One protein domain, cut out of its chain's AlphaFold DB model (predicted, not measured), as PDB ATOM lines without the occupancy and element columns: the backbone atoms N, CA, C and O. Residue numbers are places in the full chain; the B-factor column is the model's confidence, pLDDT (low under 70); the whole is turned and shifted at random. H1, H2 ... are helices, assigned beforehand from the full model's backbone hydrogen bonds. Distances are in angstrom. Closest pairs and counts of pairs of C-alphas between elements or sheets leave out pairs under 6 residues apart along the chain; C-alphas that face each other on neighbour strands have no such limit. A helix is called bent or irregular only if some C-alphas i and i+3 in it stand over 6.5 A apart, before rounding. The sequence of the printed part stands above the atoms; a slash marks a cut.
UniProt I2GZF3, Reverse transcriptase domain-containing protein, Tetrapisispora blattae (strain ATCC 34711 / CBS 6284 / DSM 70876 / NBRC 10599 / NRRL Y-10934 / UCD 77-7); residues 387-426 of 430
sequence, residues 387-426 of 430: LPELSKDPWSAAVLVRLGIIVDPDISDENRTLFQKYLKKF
ATOM      1  N   LEU A 387     -21.783  -7.911 -33.537       60.41
ATOM      2  CA  LEU A 387     -22.187  -6.587 -34.032       60.41
ATOM      3  C   LEU A 387     -22.621  -5.619 -32.909       60.41
ATOM      4  O   LEU A 387     -22.179  -4.472 -32.964       60.41
ATOM      5  N   PRO A 388     -23.393  -6.036 -31.880       66.81
ATOM      6  CA  PRO A 388     -23.815  -5.144 -30.792       66.81
ATOM      7  C   PRO A 388     -22.681  -4.743 -29.841       66.81
ATOM      8  O   PRO A 388     -22.774  -3.741 -29.134       66.81
ATOM      9  N   GLU A 389     -21.622  -5.546 -29.768       68.31
ATOM     10  CA  GLU A 389     -20.474  -5.300 -28.894       68.31
ATOM     11  C   GLU A 389     -19.427  -4.445 -29.622       68.31
ATOM     12  O   GLU A 389     -18.927  -3.457 -29.088       68.31
ATOM     13  N   LEU A 390     -19.201  -4.736 -30.907       66.88
ATOM     14  CA  LEU A 390     -18.366  -3.938 -31.805       66.88
ATOM     15  C   LEU A 390     -18.969  -2.562 -32.116       66.88
ATOM     16  O   LEU A 390     -18.219  -1.635 -32.418       66.88
ATOM     17  N   SER A 391     -20.295  -2.396 -32.030       65.50
ATOM     18  CA  SER A 391     -20.939  -1.083 -32.168       65.50
ATOM     19  C   SER A 391     -20.701  -0.162 -30.969       65.50
ATOM     20  O   SER A 391     -20.883   1.042 -31.117       65.50
ATOM     21  N   LYS A 392     -20.270  -0.701 -29.818       75.88
ATOM     22  CA  LYS A 392     -19.961   0.076 -28.604       75.88
ATOM     23  C   LYS A 392     -18.524   0.595 -28.579       75.88
ATOM     24  O   LYS A 392     -18.253   1.618 -27.951       75.88
ATOM     25  N   ASP A 393     -17.604  -0.080 -29.271       80.25
ATOM     26  CA  ASP A 393     -16.220   0.374 -29.424       80.25
ATOM     27  C   ASP A 393     -16.107   1.470 -30.511       80.25
ATOM     28  O   ASP A 393     -16.462   1.231 -31.669       80.25
ATOM     29  N   PRO A 394     -15.561   2.664 -30.210       77.06
ATOM     30  CA  PRO A 394     -15.552   3.801 -31.139       77.06
ATOM     31  C   PRO A 394     -14.770   3.571 -32.430       77.06
ATOM     32  O   PRO A 394     -15.053   4.204 -33.450       77.06
ATOM     33  N   TRP A 395     -13.744   2.722 -32.388       77.50
ATOM     34  CA  TRP A 395     -12.920   2.423 -33.554       77.50
ATOM     35  C   TRP A 395     -13.626   1.417 -34.463       77.50
ATOM     36  O   TRP A 395     -13.787   1.670 -35.659       77.50
ATOM     37  N   SER A 396     -14.111   0.322 -33.878       76.56
ATOM     38  CA  SER A 396     -14.826  -0.751 -34.567       76.56
ATOM     39  C   SER A 396     -16.130  -0.242 -35.176       76.56
ATOM     40  O   SER A 396     -16.384  -0.466 -36.359       76.56
ATOM     41  N   ALA A 397     -16.890   0.566 -34.434       77.50
ATOM     42  CA  ALA A 397     -18.082   1.234 -34.933       77.50
ATOM     43  C   ALA A 397     -17.789   2.145 -36.137       77.50
ATOM     44  O   ALA A 397     -18.524   2.127 -37.123       77.50
ATOM     45  N   ALA A 398     -16.692   2.914 -36.113       76.19
ATOM     46  CA  ALA A 398     -16.315   3.779 -37.235       76.19
ATOM     47  C   ALA A 398     -15.941   2.981 -38.496       76.19
ATOM     48  O   ALA A 398     -16.223   3.429 -39.609       76.19
ATOM     49  N   VAL A 399     -15.348   1.794 -38.339       75.38
ATOM     50  CA  VAL A 399     -15.071   0.867 -39.446       75.38
ATOM     51  C   VAL A 399     -16.367   0.252 -39.980       75.38
ATOM     52  O   VAL A 399     -16.587   0.275 -41.190       75.38
ATOM     53  N   LEU A 400     -17.252  -0.232 -39.104       77.56
ATOM     54  CA  LEU A 400     -18.529  -0.855 -39.477       77.56
ATOM     55  C   LEU A 400     -19.464   0.116 -40.210       77.56
ATOM     56  O   LEU A 400     -20.031  -0.246 -41.244       77.56
ATOM     57  N   VAL A 401     -19.556   1.364 -39.739       78.56
ATOM     58  CA  VAL A 401     -20.303   2.438 -40.416       78.56
ATOM     59  C   VAL A 401     -19.713   2.734 -41.789       78.56
ATOM     60  O   VAL A 401     -20.434   2.947 -42.763       78.56
ATOM     61  N   ARG A 402     -18.383   2.715 -41.913       74.25
ATOM     62  CA  ARG A 402     -17.721   3.032 -43.179       74.25
ATOM     63  C   ARG A 402     -17.809   1.906 -44.210       74.25
ATOM     64  O   ARG A 402     -17.828   2.198 -45.402       74.25
ATOM     65  N   LEU A 403     -17.891   0.659 -43.754       71.94
ATOM     66  CA  LEU A 403     -18.154  -0.519 -44.581       71.94
ATOM     67  C   LEU A 403     -19.643  -0.678 -44.945       71.94
ATOM     68  O   LEU A 403     -19.975  -1.560 -45.729       71.94
ATOM     69  N   GLY A 404     -20.531   0.167 -44.404       72.00
ATOM     70  CA  GLY A 404     -21.973   0.125 -44.668       72.00
ATOM     71  C   GLY A 404     -22.703  -1.025 -43.968       72.00
ATOM     72  O   GLY A 404     -23.804  -1.379 -44.375       72.00
ATOM     73  N   ILE A 405     -22.089  -1.619 -42.942       73.50
ATOM     74  CA  ILE A 405     -22.631  -2.776 -42.214       73.50
ATOM     75  C   ILE A 405     -23.633  -2.324 -41.139       73.50
ATOM     76  O   ILE A 405     -24.600  -3.027 -40.862       73.50
ATOM     77  N   ILE A 406     -23.426  -1.138 -40.554       71.94
ATOM     78  CA  ILE A 406     -24.312  -0.509 -39.560       71.94
ATOM     79  C   ILE A 406     -24.501   0.964 -39.944       71.94
ATOM     80  O   ILE A 406     -23.560   1.597 -40.418       71.94
ATOM     81  N   VAL A 407     -25.701   1.519 -39.751       69.31
ATOM     82  CA  VAL A 407     -25.999   2.933 -40.059       69.31
ATOM     83  C   VAL A 407     -25.857   3.825 -38.824       69.31
ATOM     84  O   VAL A 407     -25.317   4.923 -38.939       69.31
ATOM     85  N   ASP A 408     -26.277   3.338 -37.654       73.88
ATOM     86  CA  ASP A 408     -26.212   4.072 -36.388       73.88
ATOM     87  C   ASP A 408     -25.632   3.171 -35.278       73.88
ATOM     88  O   ASP A 408     -26.276   2.193 -34.889       73.88
ATOM     89  N   PRO A 409     -24.378   3.391 -34.843       75.88
ATOM     90  CA  PRO A 409     -23.752   2.576 -33.810       75.88
ATOM     91  C   PRO A 409     -24.129   3.050 -32.395       75.88
ATOM     92  O   PRO A 409     -24.112   4.244 -32.103       75.88
ATOM     93  N   ASP A 410     -24.405   2.096 -31.504       74.69
ATOM     94  CA  ASP A 410     -24.735   2.323 -30.087       74.69
ATOM     95  C   ASP A 410     -23.489   2.716 -29.266       74.69
ATOM     96  O   ASP A 410     -22.859   1.882 -28.614       74.69
ATOM     97  N   ILE A 411     -23.081   3.986 -29.359       76.88
ATOM     98  CA  ILE A 411     -21.873   4.536 -28.721       76.88
ATOM     99  C   ILE A 411     -22.264   5.463 -27.569       76.88
ATOM    100  O   ILE A 411     -23.043   6.397 -27.755       76.88
ATOM    101  N   SER A 412     -21.652   5.263 -26.397       77.56
ATOM    102  CA  SER A 412     -21.833   6.144 -25.238       77.56
ATOM    103  C   SER A 412     -21.375   7.585 -25.516       77.56
ATOM    104  O   SER A 412     -20.419   7.821 -26.262       77.56
ATOM    105  N   ASP A 413     -22.019   8.573 -24.887       72.88
ATOM    106  CA  ASP A 413     -21.745   9.994 -25.159       72.88
ATOM    107  C   ASP A 413     -20.283  10.401 -24.888       72.88
ATOM    108  O   ASP A 413     -19.721  11.212 -25.628       72.88
ATOM    109  N   GLU A 414     -19.615   9.769 -23.917       75.38
ATOM    110  CA  GLU A 414     -18.185   9.972 -23.619       75.38
ATOM    111  C   GLU A 414     -17.271   9.592 -24.799       75.38
ATOM    112  O   GLU A 414     -16.245  10.222 -25.066       75.38
ATOM    113  N   ASN A 415     -17.683   8.583 -25.559       78.62
ATOM    114  CA  ASN A 415     -16.916   7.962 -26.630       78.62
ATOM    115  C   ASN A 415     -17.238   8.528 -28.025       78.62
ATOM    116  O   ASN A 415     -16.510   8.289 -28.998       78.62
ATOM    117  N   ARG A 416     -18.290   9.347 -28.126       77.62
ATOM    118  CA  ARG A 416     -18.797   9.933 -29.375       77.62
ATOM    119  C   ARG A 416     -17.776  10.839 -30.067       77.62
ATOM    120  O   ARG A 416     -17.648  10.833 -31.294       77.62
ATOM    121  N   THR A 417     -16.983  11.566 -29.284       79.50
ATOM    122  CA  THR A 417     -15.904  12.437 -29.778       79.50
ATOM    123  C   THR A 417     -14.783  11.629 -30.443       79.50
ATOM    124  O   THR A 417     -14.253  12.013 -31.492       79.50
ATOM    125  N   LEU A 418     -14.442  10.476 -29.858       78.56
ATOM    126  CA  LEU A 418     -13.416   9.564 -30.363       78.56
ATOM    127  C   LEU A 418     -13.892   8.862 -31.643       78.56
ATOM    128  O   LEU A 418     -13.152   8.800 -32.626       78.56
ATOM    129  N   PHE A 419     -15.158   8.440 -31.669       81.25
ATOM    130  CA  PHE A 419     -15.816   7.880 -32.848       81.25
ATOM    131  C   PHE A 419     -15.790   8.844 -34.039       81.25
ATOM    132  O   PHE A 419     -15.331   8.473 -35.119       81.25
ATOM    133  N   GLN A 420     -16.184  10.113 -33.858       77.75
ATOM    134  CA  GLN A 420     -16.143  11.103 -34.944       77.75
ATOM    135  C   GLN A 420     -14.719  11.348 -35.466       77.75
ATOM    136  O   GLN A 420     -14.515  11.560 -36.668       77.75
ATOM    137  N   LYS A 421     -13.715  11.301 -34.581       79.88
ATOM    138  CA  LYS A 421     -12.298  11.397 -34.960       79.88
ATOM    139  C   LYS A 421     -11.872  10.205 -35.820       79.88
ATOM    140  O   LYS A 421     -11.191  10.405 -36.827       79.88
ATOM    141  N   TYR A 422     -12.282   8.989 -35.463       79.31
ATOM    142  CA  TYR A 422     -11.987   7.788 -36.245       79.31
ATOM    143  C   TYR A 422     -12.734   7.764 -37.578       79.31
ATOM    144  O   TYR A 422     -12.104   7.545 -38.612       79.31
ATOM    145  N   LEU A 423     -14.018   8.122 -37.595       76.56
ATOM    146  CA  LEU A 423     -14.819   8.209 -38.815       76.56
ATOM    147  C   LEU A 423     -14.198   9.174 -39.842       76.56
ATOM    148  O   LEU A 423     -14.120   8.862 -41.028       76.56
ATOM    149  N   LYS A 424     -13.663  10.319 -39.388       76.94
ATOM    150  CA  LYS A 424     -12.925  11.267 -40.247       76.94
ATOM    151  C   LYS A 424     -11.573  10.729 -40.733       76.94
ATOM    152  O   LYS A 424     -11.116  11.126 -41.807       76.94
ATOM    153  N   LYS A 425     -10.922   9.857 -39.955       73.69
ATOM    154  CA  LYS A 425      -9.618   9.253 -40.280       73.69
ATOM    155  C   LYS A 425      -9.749   8.157 -41.343       73.69
ATOM    156  O   LYS A 425      -8.855   8.012 -42.175       73.69
ATOM    157  N   PHE A 426     -10.871   7.437 -41.371       67.44
ATOM    158  CA  PHE A 426     -11.161   6.394 -42.357       67.44
ATOM    159  C   PHE A 426     -11.634   6.962 -43.705       67.44
ATOM    160  O   PHE A 426     -12.775   6.792 -44.143       67.44
TER     161      PHE A 426
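Overview. This is residues 387 to 426 of the 430 residues of the protein "Reverse transcriptase domain-containing protein" of Tetrapisispora blattae (strain ATCC 34711 / CBS 6284 / DSM 70876 / NBRC 10599 / NRRL Y-10934 / UCD 77-7) (UniProt I2GZF3). Two helices, H2 and H3, pack on each other and cross at 50 degrees while running the same way, and a long loop, residues 403 to 415, folds back from the end of H2 to the start of H3. A short helix of four residues, H1, is near H2 and apart from H3. The printed part has 40 residues with three named helices, in the order H1, H2, H3, and no named strand; the class is all helix. The whole is compact, with a radius of gyration of the C-alphas of 8.7 A, and its outline is rounded, with spans of 22 by 21 by 12 A.

Along the chain. H1 takes residues 387 to 390 and measures 5.2 A from first to last C-alpha; C-alpha 387 is at (-22.187, -6.587, -34.032). H2 takes residues 394 to 402 and measures 12.3 A; it begins with C-alpha 394 at (-15.552, 3.801, -31.139). Residues 403 to 415 hold no named element. H3, the longest helix by residues, takes residues 416 to 425 and measures 14.3 A; it ends with C-alpha 425 at (-9.618, 9.253, -40.280). No helix is bent or irregular.

Arrangement. H1 and H2 are close but not clearly touching, with 2 pairs of C-alphas within 8 A. Their closest C-alphas are those of Leu 390 and Ser 396, 5.5 A apart, and their centres are 10.2 A apart. H2 and H3 touch, with 14 pairs of C-alphas within 8 A. Their closest C-alphas are those of Pro 394 and Phe 419, 4.4 A apart, and their centres are 8.8 A apart. The two run the same way at a steep tilt of 50 degrees. H1 and H3 are apart. In H2 and H3 every O i to N i+4 pair is within hydrogen-bond range; H1 is too short for such a pair, and its one O i to N i+3 pair is not within range.

Size, cuts and confidence. The two C-alphas farthest apart are those of Gly 404 and Glu 414, 23.5 A apart, and the first and last printed C-alphas, of Leu 387 and Phe 426, are 19.0 A apart. The printed part has no cut. The link from H1 to H2, 3 residues, is tight, and the link from H2 to H3, 13 residues, is long; the C-alphas of residues 403 to 415 lie 6 to 13 A from the mean of the C-alphas. The mean pLDDT of the printed part is 74.7, and the model's confidence is under 70 at residues 387 to 391, residue 407 and residue 426.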